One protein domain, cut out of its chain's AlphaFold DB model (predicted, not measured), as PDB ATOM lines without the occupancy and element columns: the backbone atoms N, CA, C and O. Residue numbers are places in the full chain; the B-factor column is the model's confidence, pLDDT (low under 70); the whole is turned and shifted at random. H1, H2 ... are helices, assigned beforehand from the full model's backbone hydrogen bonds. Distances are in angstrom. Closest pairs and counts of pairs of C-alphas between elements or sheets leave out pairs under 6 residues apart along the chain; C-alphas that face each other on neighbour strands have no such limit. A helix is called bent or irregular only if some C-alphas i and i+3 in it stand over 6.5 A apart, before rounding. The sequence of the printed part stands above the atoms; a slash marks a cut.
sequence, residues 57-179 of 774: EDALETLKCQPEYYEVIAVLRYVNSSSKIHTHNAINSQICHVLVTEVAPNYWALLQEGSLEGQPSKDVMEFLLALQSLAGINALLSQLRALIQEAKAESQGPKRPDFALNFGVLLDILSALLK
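This is residues 57 to 179 of the 774 residues of the protein "DNA replication checkpoint protein tel2" of Ceratocystis fimbriata f. sp. platani (UniProt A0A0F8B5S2). Three helical hairpins are stacked one after another: H3 with H4 in the middle, H1 with H2 packed on one side, and H5 with H6 packed on the other and reaching past the core to make one end of the long axis. The long, kinked helix H3 is the core, with H1, H4, H5 and H6 packed on it, and residues 152 to 157 stick out at the tip of the H5 and H6 hairpin. The printed part has 123 residues, with six named helices, H1 to H6 in order, and no named strand: it is all helix, part aligned and part crossed in its packing. It is compact, with a radius of gyration of the C-alphas of 14.7 A and spans of 46 by 37 by 28 A.

H1, residues 57 to 64, and H2, residues 69 to 81, form a helical hairpin and touch, closest at the C-alphas of Ala 59 and Val 75, 5.7 A, at a shallow tilt of 34 degrees, only just short of steep, opposite ways. H3, residues 90 to 112, is the hub; it is irregular, with C-alphas 106 and 109 7.5 A apart and a kink of 79 degrees near residue 106. H1 touches H3, closest at the C-alphas of Leu 60 and Ile 95, 5.7 A. H4, residues 122 to 131, forms a hairpin with H3 at a shallow tilt of 29 degrees, closest at the C-alphas of Leu 111 and Val 124, 5.4 A. H2 touches H4, closest at the C-alphas of Leu 76 and Glu 126, 6.0 A. H5, residues 134 to 153, touches residues 92 to 101 of H3 alone, closest at the C-alphas of Cys 96 and Gly 136, 5.0 A. H6, residues 161 to 178, forms a hairpin with H5, closest at the C-alphas of Leu 140 and Leu 170, 6.9 A. H6 touches residues 100 to 108 of H3 alone, about perpendicular at 73 degrees, closest at the C-alphas of Pro 105 and Asn 166, 5.7 A. H1 and H2 are apart from H5 and H6. Each O i to N i+4 pair is within hydrogen-bond range in H1, H2, H5 and H6, against 13 of 19 in H3 and 5 of 6 in H4.

H1 begins at C-alpha 57, (266.907, 41.672, 142.972). H3 measures 28.9 A from first to last C-alpha, H5 28.5 A and H6 25.8 A. H6 ends at C-alpha 178, (255.779, 64.484, 156.463).

The C-alphas of Ser 82 and Gln 156 are the two farthest apart, 46.6 A. The printed part has no cut and no long link. The mean pLDDT of the printed part is 75.6; residues 82 to 88, 113 to 120, 154 to 162 and 177 to 179 are under 70.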
ATOM      1  N   GLU A  57     267.311  42.051 144.311       81.56
ATOM      2  CA  GLU A  57     266.907  41.672 142.972       81.56
ATOM      3  C   GLU A  57     265.652  40.783 143.036       81.56
ATOM      4  O   GLU A  57     264.654  41.122 142.407       81.56
ATOM      5  N   ASP A  58     265.645  39.760 143.905       82.81
ATOM      6  CA  ASP A  58     264.477  38.910 144.200       82.81
ATOM      7  C   ASP A  58     263.272  39.782 144.589       82.81
ATOM      8  O   ASP A  58     262.180  39.630 144.054       82.81
ATOM      9  N   ALA A  59     263.480  40.733 145.510       82.31
ATOM     10  CA  ALA A  59     262.435  41.622 146.009       82.31
ATOM     11  C   ALA A  59     261.862  42.529 144.905       82.31
ATOM     12  O   ALA A  59     260.659  42.785 144.866       82.31
ATOM     13  N   LEU A  60     262.716  43.008 143.997       83.56
ATOM     14  CA  LEU A  60     262.323  43.820 142.848       83.56
ATOM     15  C   LEU A  60     261.578  43.002 141.783       83.56
ATOM     16  O   LEU A  60     260.651  43.530 141.166       83.56
ATOM     17  N   GLU A  61     261.947  41.739 141.566       83.81
ATOM     18  CA  GLU A  61     261.205  40.830 140.688       83.81
ATOM     19  C   GLU A  61     259.839  40.472 141.287       83.81
ATOM     20  O   GLU A  61     258.831  40.607 140.591       83.81
ATOM     21  N   THR A  62     259.773  40.137 142.585       83.75
ATOM     22  CA  THR A  62     258.509  39.897 143.307       83.75
ATOM     23  C   THR A  62     257.551  41.080 143.166       83.75
ATOM     24  O   THR A  62     256.398  40.881 142.792       83.75
ATOM     25  N   LEU A  63     258.017  42.318 143.384       84.06
ATOM     26  CA  LEU A  63     257.156  43.503 143.266       84.06
ATOM     27  C   LEU A  63     256.620  43.748 141.845       84.06
ATOM     28  O   LEU A  63     255.523  44.279 141.709       84.06
ATOM     29  N   LYS A  64     257.356  43.348 140.800       81.50
ATOM     30  CA  LYS A  64     256.927  43.482 139.393       81.50
ATOM     31  C   LYS A  64     255.977  42.373 138.930       81.50
ATOM     32  O   LYS A  64     255.297  42.540 137.921       81.50
ATOM     33  N   CYS A  65     255.920  41.245 139.636       82.12
ATOM     34  CA  CYS A  65     255.141  40.068 139.236       82.12
ATOM     35  C   CYS A  65     253.691  40.066 139.759       82.12
ATOM     36  O   CYS A  65     253.113  38.997 139.915       82.12
ATOM     37  N   GLN A  66     253.096  41.246 139.996       76.19
ATOM     38  CA  GLN A  66     251.753  41.421 140.582       76.19
ATOM     39  C   GLN A  66     251.597  40.712 141.948       76.19
ATOM     40  O   GLN A  66     250.800  39.780 142.070       76.19
ATOM     41  N   PRO A  67     252.360  41.134 142.976       84.06
ATOM     42  CA  PRO A  67     252.477  40.421 144.250       84.06
ATOM     43  C   PRO A  67     251.164  40.356 145.043       84.06
ATOM     44  O   PRO A  67     250.399  41.324 145.108       84.06
ATOM     45  N   GLU A  68     250.934  39.260 145.759       81.81
ATOM     46  CA  GLU A  68     249.870  39.209 146.766       81.81
ATOM     47  C   GLU A  68     250.215  40.072 148.000       81.81
ATOM     48  O   GLU A  68     251.379  40.366 148.280       81.81
ATOM     49  N   TYR A  69     249.207  40.464 148.794       81.56
ATOM     50  CA  TYR A  69     249.402  41.325 149.980       81.56
ATOM     51  C   TYR A  69     250.477  40.772 150.935       81.56
ATOM     52  O   TYR A  69     251.311  41.524 151.437       81.56
ATOM     53  N   TYR A  70     250.520  39.452 151.148       80.75
ATOM     54  CA  TYR A  70     251.524  38.835 152.022       80.75
ATOM     55  C   TYR A  70     252.956  38.944 151.464       80.75
ATOM     56  O   TYR A  70     253.904  39.045 152.244       80.75
ATOM     57  N   GLU A  71     253.120  38.976 150.138       82.75
ATOM     58  CA  GLU A  71     254.410  39.125 149.457       82.75
ATOM     59  C   GLU A  71     254.894  40.576 149.522       82.75
ATOM     60  O   GLU A  71     256.057  40.813 149.845       82.75
ATOM     61  N   VAL A  72     253.993  41.554 149.337       84.12
ATOM     62  CA  VAL A  72     254.287  42.984 149.562       84.12
ATOM     63  C   VAL A  72     254.813  43.203 150.983       84.12
ATOM     64  O   VAL A  72     255.866  43.814 151.174       84.12
ATOM     65  N   ILE A  73     254.135  42.647 151.992       83.88
ATOM     66  CA  ILE A  73     254.561  42.739 153.394       83.88
ATOM     67  C   ILE A  73     255.890  42.000 153.646       83.88
ATOM     68  O   ILE A  73     256.741  42.499 154.388       83.88
ATOM     69  N   ALA A  74     256.118  40.841 153.019       83.12
ATOM     70  CA  ALA A  74     257.394  40.126 153.114       83.12
ATOM     71  C   ALA A  74     258.559  40.941 152.520       83.12
ATOM     72  O   ALA A  74     259.619  41.036 153.146       83.12
ATOM     73  N   VAL A  75     258.345  41.588 151.366       84.44
ATOM     74  CA  VAL A  75     259.310  42.505 150.743       84.44
ATOM     75  C   VAL A  75     259.603  43.686 151.663       84.44
ATOM     76  O   VAL A  75     260.769  43.919 151.974       84.44
ATOM     77  N   LEU A  76     258.583  44.393 152.163       83.00
ATOM     78  CA  LEU A  76     258.776  45.539 153.065       83.00
ATOM     79  C   LEU A  76     259.573  45.153 154.321       83.00
ATOM     80  O   LEU A  76     260.488  45.876 154.721       83.00
ATOM     81  N   ARG A  77     259.299  43.982 154.910       82.56
ATOM     82  CA  ARG A  77     260.049  43.461 156.068       82.56
ATOM     83  C   ARG A  77     261.500  43.139 155.729       82.56
ATOM     84  O   ARG A  77     262.386  43.591 156.453       82.56
ATOM     85  N   TYR A  78     261.765  42.424 154.633       82.00
ATOM     86  CA  TYR A  78     263.134  42.143 154.179       82.00
ATOM     87  C   TYR A  78     263.908  43.446 153.927       82.00
ATOM     88  O   TYR A  78     264.978  43.666 154.499       82.00
ATOM     89  N   VAL A  79     263.326  44.344 153.131       77.25
ATOM     90  CA  VAL A  79     263.936  45.602 152.689       77.25
ATOM     91  C   VAL A  79     264.268  46.503 153.891       77.25
ATOM     92  O   VAL A  79     265.428  46.905 154.023       77.25
ATOM     93  N   ASN A  80     263.336  46.699 154.834       75.38
ATOM     94  CA  ASN A  80     263.574  47.454 156.077       75.38
ATOM     95  C   ASN A  80     264.595  46.779 157.012       75.38
ATOM     96  O   ASN A  80     265.498  47.446 157.515       75.38
ATOM     97  N   SER A  81     264.500  45.458 157.222       72.38
ATOM     98  CA  SER A  81     265.380  44.713 158.150       72.38
ATOM     99  C   SER A  81     266.868  44.775 157.788       72.38
ATOM    100  O   SER A  81     267.732  44.575 158.639       72.38
ATOM    101  N   SER A  82     267.168  45.047 156.517       59.69
ATOM    102  CA  SER A  82     268.521  44.996 155.968       59.69
ATOM    103  C   SER A  82     269.360  46.260 156.204       59.69
ATOM    104  O   SER A  82     270.561  46.237 155.936       59.69
ATOM    105  N   SER A  83     268.738  47.376 156.606       55.56
ATOM    106  CA  SER A  83     269.309  48.741 156.594       55.56
ATOM    107  C   SER A  83     269.810  49.240 155.222       55.56
ATOM    108  O   SER A  83     270.298  50.367 155.115       55.56
ATOM    109  N   LYS A  84     269.682  48.449 154.143       55.00
ATOM    110  CA  LYS A  84     270.282  48.746 152.829       55.00
ATOM    111  C   LYS A  84     269.588  49.882 152.081       55.00
ATOM    112  O   LYS A  84     270.220  50.460 151.203       55.00
ATOM    113  N   ILE A  85     268.346  50.236 152.417       55.03
ATOM    114  CA  ILE A  85     267.558  51.275 151.718       55.03
ATOM    115  C   ILE A  85     268.271  52.636 151.737       55.03
ATOM    116  O   ILE A  85     268.248  53.376 150.757       55.03
ATOM    117  N   HIS A  86     268.955  52.948 152.841       54.34
ATOM    118  CA  HIS A  86     269.715  54.190 152.999       54.34
ATOM    119  C   HIS A  86     271.018  54.212 152.178       54.34
ATOM    120  O   HIS A  86     271.661  55.254 152.085       54.34
ATOM    121  N   THR A  87     271.410  53.095 151.550       57.72
ATOM    122  CA  THR A  87     272.505  53.077 150.571       57.72
ATOM    123  C   THR A  87     271.992  53.511 149.197       57.72
ATOM    124  O   THR A  87     270.967  53.029 148.706       57.72
ATOM    125  N   HIS A  88     272.703  54.437 148.552       59.09
ATOM    126  CA  HIS A  88     272.328  54.973 147.244       59.09
ATOM    127  C   HIS A  88     272.673  53.984 146.115       59.09
ATOM    128  O   HIS A  88     273.687  54.123 145.436       59.09
ATOM    129  N   ASN A  89     271.822  52.972 145.928       71.50
ATOM    130  CA  ASN A  89     271.924  51.964 144.870       71.50
ATOM    131  C   ASN A  89     270.781  52.124 143.847       71.50
ATOM    132  O   ASN A  89     269.642  52.405 144.220       71.50
ATOM    133  N   ALA A  90     271.061  51.890 142.562       78.50
ATOM    134  CA  ALA A  90     270.072  51.943 141.484       78.50
ATOM    135  C   ALA A  90     268.892  50.979 141.711       78.50
ATOM    136  O   ALA A  90     267.752  51.332 141.415       78.50
ATOM    137  N   ILE A  91     269.152  49.800 142.285       80.12
ATOM    138  CA  ILE A  91     268.124  48.794 142.603       80.12
ATOM    139  C   ILE A  91     267.161  49.327 143.675       80.12
ATOM    140  O   ILE A  91     265.949  49.231 143.503       80.12
ATOM    141  N   ASN A  92     267.674  49.987 144.719       79.31
ATOM    142  CA  ASN A  92     266.841  50.623 145.747       79.31
ATOM    143  C   ASN A  92     265.945  51.711 145.139       79.31
ATOM    144  O   ASN A  92     264.760  51.769 145.452       79.31
ATOM    145  N   SER A  93     266.474  52.526 144.221       81.44
ATOM    146  CA  SER A  93     265.677  53.529 143.503       81.44
ATOM    147  C   SER A  93     264.574  52.906 142.641       81.44
ATOM    148  O   SER A  93     263.481  53.465 142.572       81.44
ATOM    149  N   GLN A  94     264.819  51.748 142.017       83.81
ATOM    150  CA  GLN A  94     263.790  51.017 141.269       83.81
ATOM    151  C   GLN A  94     262.726  50.403 142.194       83.81
ATOM    152  O   GLN A  94     261.542  50.522 141.892       83.81
ATOM    153  N   ILE A  95     263.113  49.828 143.340       84.88
ATOM    154  CA  ILE A  95     262.170  49.344 144.368       84.88
ATOM    155  C   ILE A  95     261.294  50.502 144.867       84.88
ATOM    156  O   ILE A  95     260.071  50.400 144.838       84.88
ATOM    157  N   CYS A  96     261.895  51.633 145.251       85.69
ATOM    158  CA  CYS A  96     261.161  52.826 145.678       85.69
ATOM    159  C   CYS A  96     260.214  53.362 144.591       85.69
ATOM    160  O   CYS A  96     259.113  53.796 144.915       85.69
ATOM    161  N   HIS A  97     260.605  53.310 143.313       87.56
ATOM    162  CA  HIS A  97     259.728  53.690 142.205       87.56
ATOM    163  C   HIS A  97     258.521  52.750 142.090       87.56
ATOM    164  O   HIS A  97     257.394  53.232 142.074       87.56
ATOM    165  N   VAL A  98     258.729  51.428 142.061       87.75
ATOM    166  CA  VAL A  98     257.642  50.431 141.957       87.75
ATOM    167  C   VAL A  98     256.694  50.510 143.164       87.75
ATOM    168  O   VAL A  98     255.474  50.486 142.995       87.75
ATOM    169  N   LEU A  99     257.223  50.725 144.376       87.56
ATOM    170  CA  LEU A  99     256.406  50.977 145.571       87.56
ATOM    171  C   LEU A  99     255.489  52.207 145.413       87.56
ATOM    172  O   LEU A  99     254.362  52.196 145.904       87.56
ATOM    173  N   VAL A 100     255.941  53.249 144.709       87.25
ATOM    174  CA  VAL A 100     255.182  54.490 144.465       87.25
ATOM    175  C   VAL A 100     254.221  54.386 143.275       87.25
ATOM    176  O   VAL A 100     253.139  54.966 143.329       87.25
ATOM    177  N   THR A 101     254.586  53.679 142.202       86.50
ATOM    178  CA  THR A 101     253.790  53.648 140.959       86.50
ATOM    179  C   THR A 101     252.846  52.460 140.840       86.50
ATOM    180  O   THR A 101     251.824  52.585 140.173       86.50
ATOM    181  N   GLU A 102     253.159  51.328 141.472       85.12
ATOM    182  CA  GLU A 102     252.408  50.072 141.320       85.12
ATOM    183  C   GLU A 102     251.807  49.592 142.650       85.12
ATOM    184  O   GLU A 102     250.666  49.130 142.670       85.12
ATOM    185  N   VAL A 103     252.511  49.759 143.778       85.06
ATOM    186  CA  VAL A 103     252.003  49.306 145.091       85.06
ATOM    187  C   VAL A 103     251.114  50.354 145.769       85.06
ATOM    188  O   VAL A 103     250.013  50.026 146.207       85.06
ATOM    189  N   ALA A 104     251.528  51.624 145.830       85.50
ATOM    190  CA  ALA A 104     250.738  52.675 146.480       85.50
ATOM    191  C   ALA A 104     249.278  52.770 145.969       85.50
ATOM    192  O   ALA A 104     248.381  52.734 146.813       85.50
ATOM    193  N   PRO A 105     248.987  52.805 144.649       84.19
ATOM    194  CA  PRO A 105     247.607  52.876 144.151       84.19
ATOM    195  C   PRO A 105     246.714  51.705 144.581       84.19
ATOM    196  O   PRO A 105     245.530  51.897 144.842       84.19
ATOM    197  N   ASN A 106     247.280  50.496 144.648       84.56
ATOM    198  CA  ASN A 106     246.516  49.255 144.781       84.56
ATOM    199  C   ASN A 106     246.384  48.772 146.235       84.56
ATOM    200  O   ASN A 106     245.368  48.177 146.590       84.56
ATOM    201  N   TYR A 107     247.385  49.028 147.085       84.44
ATOM    202  CA  TYR A 107     247.459  48.444 148.432       84.44
ATOM    203  C   TYR A 107     247.355  49.476 149.567       84.44
ATOM    204  O   TYR A 107     247.179  49.064 150.709       84.44
ATOM    205  N   TRP A 108     247.406  50.795 149.316       84.81
ATOM    206  CA  TRP A 108     247.374  51.802 150.400       84.81
ATOM    207  C   TRP A 108     246.124  51.705 151.289       84.81
ATOM    208  O   TRP A 108     246.243  51.730 152.511       84.81
ATOM    209  N   ALA A 109     244.944  51.493 150.697       81.56
ATOM    210  CA  ALA A 109     243.703  51.297 151.452       81.56
ATOM    211  C   ALA A 109     243.712  50.008 152.304       81.56
ATOM    212  O   ALA A 109     243.208  50.017 153.423       81.56
ATOM    213  N   LEU A 110     244.329  48.927 151.807       82.06
ATOM    214  CA  LEU A 110     244.477  47.658 152.535       82.06
ATOM    215  C   LEU A 110     245.509  47.769 153.665       82.06
ATOM    216  O   LEU A 110     245.290  47.245 154.748       82.06
ATOM    217  N   LEU A 111     246.605  48.504 153.453       80.25
ATOM    218  CA  LEU A 111     247.588  48.795 154.501       80.25
ATOM    219  C   LEU A 111     246.946  49.595 155.650       80.25
ATOM    220  O   LEU A 111     247.265  49.362 156.816       80.25
ATOM    221  N   GLN A 112     246.034  50.524 155.341       75.56
ATOM    222  CA  GLN A 112     245.276  51.283 156.344       75.56
ATOM    223  C   GLN A 112     244.232  50.438 157.101       75.56
ATOM    224  O   GLN A 112     243.796  50.842 158.183       75.56
ATOM    225  N   GLU A 113     243.848  49.265 156.591       68.44
ATOM    226  CA  GLU A 113     242.849  48.398 157.216       68.44
ATOM    227  C   GLU A 113     243.397  47.802 158.530       68.44
ATOM    228  O   GLU A 113     244.346  47.022 158.556       68.44
ATOM    229  N   GLY A 114     242.826  48.232 159.661       55.50
ATOM    230  CA  GLY A 114     243.346  47.937 161.005       55.50
ATOM    231  C   GLY A 114     244.090  49.096 161.687       55.50
ATOM    232  O   GLY A 114     244.553  48.932 162.817       55.50
ATOM    233  N   SER A 115     244.175  50.277 161.063       57.19
ATOM    234  CA  SER A 115     244.527  51.522 161.761       57.19
ATOM    235  C   SER A 115     243.425  51.876 162.771       57.19
ATOM    236  O   SER A 115     242.272  52.091 162.399       57.19
ATOM    237  N   LEU A 116     243.767  51.914 164.062       46.62
ATOM    238  CA  LEU A 116     242.878  52.407 165.121       46.62
ATOM    239  C   LEU A 116     242.927  53.941 165.174       46.62
ATOM    240  O   LEU A 116     243.913  54.543 164.747       46.62
ATOM    241  N   GLU A 117     241.882  54.578 165.710       41.53
ATOM    242  CA  GLU A 117     241.760  56.043 165.755       41.53
ATOM    243  C   GLU A 117     243.018  56.714 166.342       41.53
ATOM    244  O   GLU A 117     243.296  56.633 167.538       41.53
ATOM    245  N   GLY A 118     243.788  57.387 165.481       50.97
ATOM    246  CA  GLY A 118     244.996  58.121 165.863       50.97
ATOM    247  C   GLY A 118     246.312  57.332 165.869       50.97
ATOM    248  O   GLY A 118     247.321  57.914 166.263       50.97
ATOM    249  N   GLN A 119     246.358  56.067 165.427       50.94
ATOM    250  CA  GLN A 119     247.623  55.336 165.232       50.94
ATOM    251  C   GLN A 119     247.685  54.601 163.878       50.94
ATOM    252  O   GLN A 119     246.766  53.840 163.556       50.94
ATOM    253  N   PRO A 120     248.768  54.775 163.087       60.34
ATOM    254  CA  PRO A 120     248.959  54.033 161.843       60.34
ATOM    255  C   PRO A 120     249.091  52.532 162.123       60.34
ATOM    256  O   PRO A 120     249.635  52.121 163.151       60.34
ATOM    257  N   SER A 121     248.618  51.700 161.192       70.69
ATOM    258  CA  SER A 121     248.818  50.252 161.282       70.69
ATOM    259  C   SER A 121     250.316  49.903 161.228       70.69
ATOM    260  O   SER A 121     251.142  50.655 160.695       70.69
ATOM    261  N   LYS A 122     250.684  48.725 161.746       73.38
ATOM    262  CA  LYS A 122     252.064  48.214 161.653       73.38
ATOM    263  C   LYS A 122     252.542  48.132 160.200       73.38
ATOM    264  O   LYS A 122     253.702  48.419 159.921       73.38
ATOM    265  N   ASP A 123     251.642  47.773 159.294       76.50
ATOM    266  CA  ASP A 123     251.950  47.560 157.886       76.50
ATOM    267  C   ASP A 123     252.069  48.903 157.124       76.50
ATOM    268  O   ASP A 123     252.960  49.049 156.286       76.50
ATOM    269  N   VAL A 124     251.304  49.942 157.505       77.25
ATOM    270  CA  VAL A 124     251.561  51.340 157.082       77.25
ATOM    271  C   VAL A 124     252.940  51.805 157.547       77.25
ATOM    272  O   VAL A 124     253.672  52.397 156.760       77.25
ATOM    273  N   MET A 125     253.338  51.518 158.791       74.31
ATOM    274  CA  MET A 125     254.675  51.888 159.279       74.31
ATOM    275  C   MET A 125     255.791  51.171 158.505       74.31
ATOM    276  O   MET A 125     256.789  51.799 158.156       74.31
ATOM    277  N   GLU A 126     255.618  49.889 158.172       77.25
ATOM    278  CA  GLU A 126     256.562  49.145 157.323       77.25
ATOM    279  C   GLU A 126     256.638  49.712 155.891       77.25
ATOM    280  O   GLU A 126     257.731  49.788 155.326       77.25
ATOM    281  N   PHE A 127     255.524  50.189 155.324       82.94
ATOM    282  CA  PHE A 127     255.510  50.874 154.025       82.94
ATOM    283  C   PHE A 127     256.186  52.256 154.070       82.94
ATOM    284  O   PHE A 127     257.006  52.579 153.208       82.94
ATOM    285  N   LEU A 128     255.897  53.065 155.094       79.94
ATOM    286  CA  LEU A 128     256.469  54.408 155.248       79.94
ATOM    287  C   LEU A 128     257.986  54.363 155.468       79.94
ATOM    288  O   LEU A 128     258.707  55.132 154.834       79.94
ATOM    289  N   LEU A 129     258.490  53.438 156.294       75.31
ATOM    290  CA  LEU A 129     259.933  53.248 156.507       75.31
ATOM    291  C   LEU A 129     260.685  52.983 155.188       75.31
ATOM    292  O   LEU A 129     261.761  53.543 154.977       75.31
ATOM    293  N   ALA A 130     260.084  52.232 154.258       78.25
ATOM    294  CA  ALA A 130     260.681  51.965 152.949       78.25
ATOM    295  C   ALA A 130     260.796  53.221 152.057       78.25
ATOM    296  O   ALA A 130     261.700  53.317 151.218       78.25
ATOM    297  N   LEU A 131     259.911  54.207 152.250       79.12
ATOM    298  CA  LEU A 131     259.862  55.450 151.472       79.12
ATOM    299  C   LEU A 131     260.539  56.656 152.148       79.12
ATOM    300  O   LEU A 131     260.729  57.675 151.485       79.12
ATOM    301  N   GLN A 132     260.995  56.542 153.403       75.44
ATOM    302  CA  GLN A 132     261.784  57.578 154.100       75.44
ATOM    303  C   GLN A 132     263.179  57.831 153.486       75.44
ATOM    304  O   GLN A 132     263.891  58.744 153.903       75.44
ATOM    305  N   SER A 133     263.603  57.040 152.496       75.50
ATOM    306  CA  SER A 133     264.856  57.275 151.774       75.50
ATOM    307  C   SER A 133     264.756  58.466 150.812       75.50
ATOM    308  O   SER A 133     263.698  58.767 150.257       75.50
ATOM    309  N   LEU A 134     265.895  59.103 150.512       75.25
ATOM    310  CA  LEU A 134     265.973  60.159 149.490       75.25
ATOM    311  C   LEU A 134     265.468  59.681 148.112       75.25
ATOM    312  O   LEU A 134     264.978  60.488 147.326       75.25
ATOM    313  N   ALA A 135     265.560  58.380 147.814       78.88
ATOM    314  CA  ALA A 135     265.007  57.796 146.595       78.88
ATOM    315  C   ALA A 135     263.469  57.701 146.639       78.88
ATOM    316  O   ALA A 135     262.820  58.084 145.668       78.88
ATOM    317  N   GLY A 136     262.886  57.269 147.764       79.62
ATOM    318  CA  GLY A 136     261.431  57.210 147.970       79.62
ATOM    319  C   GLY A 136     260.767  58.585 147.905       79.62
ATOM    320  O   GLY A 136     259.818  58.780 147.144       79.62
ATOM    321  N   ILE A 137     261.329  59.572 148.610       80.81
ATOM    322  CA  ILE A 137     260.834  60.957 148.593       80.81
ATOM    323  C   ILE A 137     260.919  61.553 147.176       80.81
ATOM    324  O   ILE A 137     259.961  62.168 146.705       80.81
ATOM    325  N   ASN A 138     262.024  61.335 146.451       79.50
ATOM    326  CA  ASN A 138     262.146  61.808 145.069       79.50
ATOM    327  C   ASN A 138     261.199  61.084 144.099       79.50
ATOM    328  O   ASN A 138     260.670  61.732 143.198       79.50
ATOM    329  N   ALA A 139     260.935  59.785 144.282       84.62
ATOM    330  CA  ALA A 139     259.958  59.048 143.477       84.62
ATOM    331  C   ALA A 139     258.536  59.609 143.667       84.62
ATOM    332  O   ALA A 139     257.871  59.930 142.681       84.62
ATOM    333  N   LEU A 140     258.112  59.835 144.918       83.25
ATOM    334  CA  LEU A 140     256.830  60.476 145.245       83.25
ATOM    335  C   LEU A 140     256.706  61.873 144.628       83.25
ATOM    336  O   LEU A 140     255.710  62.177 143.972       83.25
ATOM    337  N   LEU A 141     257.726  62.722 144.793       82.12
ATOM    338  CA  LEU A 141     257.732  64.074 144.229       82.12
ATOM    339  C   LEU A 141     257.760  64.069 142.694       82.12
ATOM    340  O   LEU A 141     257.155  64.946 142.079       82.12
ATOM    341  N   SER A 142     258.425  63.095 142.067       84.50
ATOM    342  CA  SER A 142     258.423  62.920 140.609       84.50
ATOM    343  C   SER A 142     257.035  62.522 140.100       84.50
ATOM    344  O   SER A 142     256.512  63.164 139.188       84.50
ATOM    345  N   GLN A 143     256.390  61.544 140.744       85.81
ATOM    346  CA  GLN A 143     255.055  61.073 140.364       85.81
ATOM    347  C   GLN A 143     253.978  62.147 140.586       85.81
ATOM    348  O   GLN A 143     253.158  62.394 139.703       85.81
ATOM    349  N   LEU A 144     254.022  62.866 141.714       83.62
ATOM    350  CA  LEU A 144     253.136  64.010 141.961       83.62
ATOM    351  C   LEU A 144     253.354  65.134 140.935       83.62
ATOM    352  O   LEU A 144     252.382  65.711 140.452       83.62
ATOM    353  N   ARG A 145     254.604  65.427 140.544       81.94
ATOM    354  CA  ARG A 145     254.894  66.391 139.466       81.94
ATOM    355  C   ARG A 145     254.344  65.932 138.116       81.94
ATOM    356  O   ARG A 145     253.808  66.773 137.400       81.94
ATOM    357  N   ALA A 146     254.441  64.645 137.781       82.62
ATOM    358  CA  ALA A 146     253.880  64.097 136.545       82.62
ATOM    359  C   ALA A 146     252.354  64.281 136.492       82.62
ATOM    360  O   ALA A 146     251.849  64.888 135.549       82.62
ATOM    361  N   LEU A 147     251.641  63.887 137.556       80.69
ATOM    362  CA  LEU A 147     250.189  64.078 137.674       80.69
ATOM    363  C   LEU A 147     249.794  65.566 137.600       80.69
ATOM    364  O   LEU A 147     248.849  65.926 136.901       80.69
ATOM    365  N   ILE A 148     250.548  66.462 138.250       80.56
ATOM    366  CA  ILE A 148     250.307  67.916 138.185       80.56
ATOM    367  C   ILE A 148     250.492  68.474 136.763       80.56
ATOM    368  O   ILE A 148     249.822  69.446 136.415       80.56
ATOM    369  N   GLN A 149     251.373  67.900 135.937       80.69
ATOM    370  CA  GLN A 149     251.510  68.306 134.533       80.69
ATOM    371  C   GLN A 149     250.397  67.717 133.652       80.69
ATOM    372  O   GLN A 149     249.865  68.435 132.811       80.69
ATOM    373  N   GLU A 150     249.980  66.465 133.879       77.56
ATOM    374  CA  GLU A 150     248.843  65.843 133.174       77.56
ATOM    375  C   GLU A 150     247.545  66.646 133.411       77.56
ATOM    376  O   GLU A 150     246.891  67.069 132.455       77.56
ATOM    377  N   ALA A 151     247.249  67.009 134.665       72.94
ATOM    378  CA  ALA A 151     246.106  67.864 135.012       72.94
ATOM    379  C   ALA A 151     246.191  69.307 134.474       72.94
ATOM    380  O   ALA A 151     245.165  69.973 134.363       72.94
ATOM    381  N   LYS A 152     247.390  69.807 134.144       74.88
ATOM    382  CA  LYS A 152     247.576  71.114 133.483       74.88
ATOM    383  C   LYS A 152     247.466  71.037 131.961       74.88
ATOM    384  O   LYS A 152     247.219  72.064 131.333       74.88
ATOM    385  N   ALA A 153     247.649  69.854 131.374       71.81
ATOM    386  CA  ALA A 153     247.497  69.625 129.941       71.81
ATOM    387  C   ALA A 153     246.025  69.406 129.535       71.81
ATOM    388  O   ALA A 153     245.620  69.835 128.453       71.81
ATOM    389  N   GLU A 154     245.204  68.784 130.391       69.12
ATOM    390  CA  GLU A 154     243.770  68.598 130.125       69.12
ATOM    391  C   GLU A 154     242.955  69.879 130.400       69.12
ATOM    392  O   GLU A 154     242.500  70.136 131.514       69.12
ATOM    393  N   SER A 155     242.676  70.656 129.349       51.31
ATOM    394  CA  SER A 155     241.921  71.927 129.398       51.31
ATOM    395  C   SER A 155     240.448  71.835 129.845       51.31
ATOM    396  O   SER A 155     239.750  72.848 129.866       51.31
ATOM    397  N   GLN A 156     239.963  70.643 130.206       56.28
ATOM    398  CA  GLN A 156     238.627  70.399 130.769       56.28
ATOM    399  C   GLN A 156     238.668  69.665 132.125       56.28
ATOM    400  O   GLN A 156     237.630  69.217 132.608       56.28
ATOM    401  N   GLY A 157     239.847  69.562 132.752       58.50
ATOM    402  CA  GLY A 157     240.055  68.779 133.971       58.50
ATOM    403  C   GLY A 157     240.246  67.275 133.703       58.50
ATOM    404  O   GLY A 157     240.002  66.815 132.586       58.50
ATOM    405  N   PRO A 158     240.708  66.513 134.714       57.91
ATOM    406  CA  PRO A 158     241.137  65.126 134.550       57.91
ATOM    407  C   PRO A 158     239.966  64.192 134.221       57.91
ATOM    408  O   PRO A 158     239.035  64.036 135.014       57.91
ATOM    409  N   LYS A 159     240.035  63.517 133.071       58.66
ATOM    410  CA  LYS A 159     238.947  62.652 132.563       58.66
ATOM    411  C   LYS A 159     238.904  61.237 133.149       58.66
ATOM    412  O   LYS A 159     237.995  60.477 132.819       58.66
ATOM    413  N   ARG A 160     239.870  60.860 133.991       65.06
ATOM    414  CA  ARG A 160     239.957  59.536 134.633       65.06
ATOM    415  C   ARG A 160     239.635  59.642 136.130       65.06
ATOM    416  O   ARG A 160     240.283  60.447 136.799       65.06
ATOM    417  N   PRO A 161     238.721  58.825 136.693       63.78
ATOM    418  CA  PRO A 161     238.449  58.837 138.134       63.78
ATOM    419  C   PRO A 161     239.690  58.434 138.948       63.78
ATOM    420  O   PRO A 161     239.971  59.016 139.997       63.78
ATOM    421  N   ASP A 162     240.489  57.517 138.402       68.31
ATOM    422  CA  ASP A 162     241.734  57.002 138.984       68.31
ATOM    423  C   ASP A 162     242.770  58.109 139.226       68.31
ATOM    424  O   ASP A 162     243.582  58.007 140.141       68.31
ATOM    425  N   PHE A 163     242.728  59.200 138.449       75.38
ATOM    426  CA  PHE A 163     243.615  60.347 138.644       75.38
ATOM    427  C   PHE A 163     243.404  60.984 140.024       75.38
ATOM    428  O   PHE A 163     244.366  61.225 140.751       75.38
ATOM    429  N   ALA A 164     242.146  61.233 140.402       73.50
ATOM    430  CA  ALA A 164     241.812  61.860 141.678       73.50
ATOM    431  C   ALA A 164     242.134  60.936 142.863       73.50
ATOM    432  O   ALA A 164     242.640  61.403 143.884       73.50
ATOM    433  N   LEU A 165     241.902  59.627 142.700       78.88
ATOM    434  CA  LEU A 165     242.251  58.612 143.695       78.88
ATOM    435  C   LEU A 165     243.771  58.524 143.888       78.88
ATOM    436  O   LEU A 165     244.250  58.698 145.005       78.88
ATOM    437  N   ASN A 166     244.541  58.356 142.810       80.31
ATOM    438  CA  ASN A 166     246.000  58.239 142.872       80.31
ATOM    439  C   ASN A 166     246.663  59.520 143.394       80.31
ATOM    440  O   ASN A 166     247.593  59.451 144.195       80.31
ATOM    441  N   PHE A 167     246.169  60.695 142.993       79.69
ATOM    442  CA  PHE A 167     246.652  61.970 143.518       79.69
ATOM    443  C   PHE A 167     246.338  62.125 145.016       79.69
ATOM    444  O   PHE A 167     247.206  62.550 145.778       79.69
ATOM    445  N   GLY A 168     245.145  61.713 145.460       79.19
ATOM    446  CA  GLY A 168     244.769  61.673 146.877       79.19
ATOM    447  C   GLY A 168     245.634  60.713 147.700       79.19
ATOM    448  O   GLY A 168     246.168  61.115 148.731       79.19
ATOM    449  N   VAL A 169     245.842  59.486 147.215       84.25
ATOM    450  CA  VAL A 169     246.703  58.463 147.839       84.25
ATOM    451  C   VAL A 169     248.146  58.952 147.969       84.25
ATOM    452  O   VAL A 169     248.725  58.881 149.050       84.25
ATOM    453  N   LEU A 170     248.729  59.512 146.905       82.44
ATOM    454  CA  LEU A 170     250.105  60.017 146.937       82.44
ATOM    455  C   LEU A 170     250.258  61.254 147.834       82.44
ATOM    456  O   LEU A 170     251.302  61.408 148.470       82.44
ATOM    457  N   LEU A 171     249.234  62.110 147.934       79.62
ATOM    458  CA  LEU A 171     249.213  63.206 148.906       79.62
ATOM    459  C   LEU A 171     249.042  62.713 150.347       79.62
ATOM    460  O   LEU A 171     249.664  63.289 151.236       79.62
ATOM    461  N   ASP A 172     248.260  61.662 150.600       78.50
ATOM    462  CA  ASP A 172     248.118  61.080 151.939       78.50
ATOM    463  C   ASP A 172     249.409  60.374 152.384       78.50
ATOM    464  O   ASP A 172     249.889  60.649 153.482       78.50
ATOM    465  N   ILE A 173     250.049  59.589 151.506       78.94
ATOM    466  CA  ILE A 173     251.382  58.996 151.734       78.94
ATOM    467  C   ILE A 173     252.427  60.086 151.989       78.94
ATOM    468  O   ILE A 173     253.186  59.998 152.954       78.94
ATOM    469  N   LEU A 174     252.453  61.148 151.173       76.75
ATOM    470  CA  LEU A 174     253.345  62.285 151.407       76.75
ATOM    471  C   LEU A 174     253.020  62.974 152.741       76.75
ATOM    472  O   LEU A 174     253.937  63.325 153.478       76.75
ATOM    473  N   SER A 175     251.738  63.107 153.103       71.69
ATOM    474  CA  SER A 175     251.333  63.617 154.418       71.69
ATOM    475  C   SER A 175     251.789  62.700 155.550       71.69
ATOM    476  O   SER A 175     252.148  63.200 156.604       71.69
ATOM    477  N   ALA A 176     251.807  61.382 155.353       71.94
ATOM    478  CA  ALA A 176     252.204  60.396 156.351       71.94
ATOM    479  C   ALA A 176     253.728  60.291 156.520       71.94
ATOM    480  O   ALA A 176     254.197  60.040 157.624       71.94
ATOM    481  N   LEU A 177     254.503  60.561 155.466       69.31
ATOM    482  CA  LEU A 177     255.959  60.739 155.549       69.31
ATOM    483  C   LEU A 177     256.359  62.097 156.141       69.31
ATOM    484  O   LEU A 177     257.403  62.198 156.782       69.31
ATOM    485  N   LEU A 178     255.548  63.140 155.922       63.19
ATOM    486  CA  LEU A 178     255.779  64.484 156.463       63.19
ATOM    487  C   LEU A 178     255.148  64.712 157.846       63.19
ATOM    488  O   LEU A 178     255.529  65.677 158.506       63.19
ATOM    489  N   LYS A 179     254.215  63.860 158.303       66.56
ATOM    490  CA  LYS A 179     253.692  63.834 159.681       66.56
ATOM    491  C   LYS A 179     254.868  63.528 160.615       66.56
ATOM    492  O   LYS A 179     255.373  62.405 160.600       66.56
TER     493      LYS A 179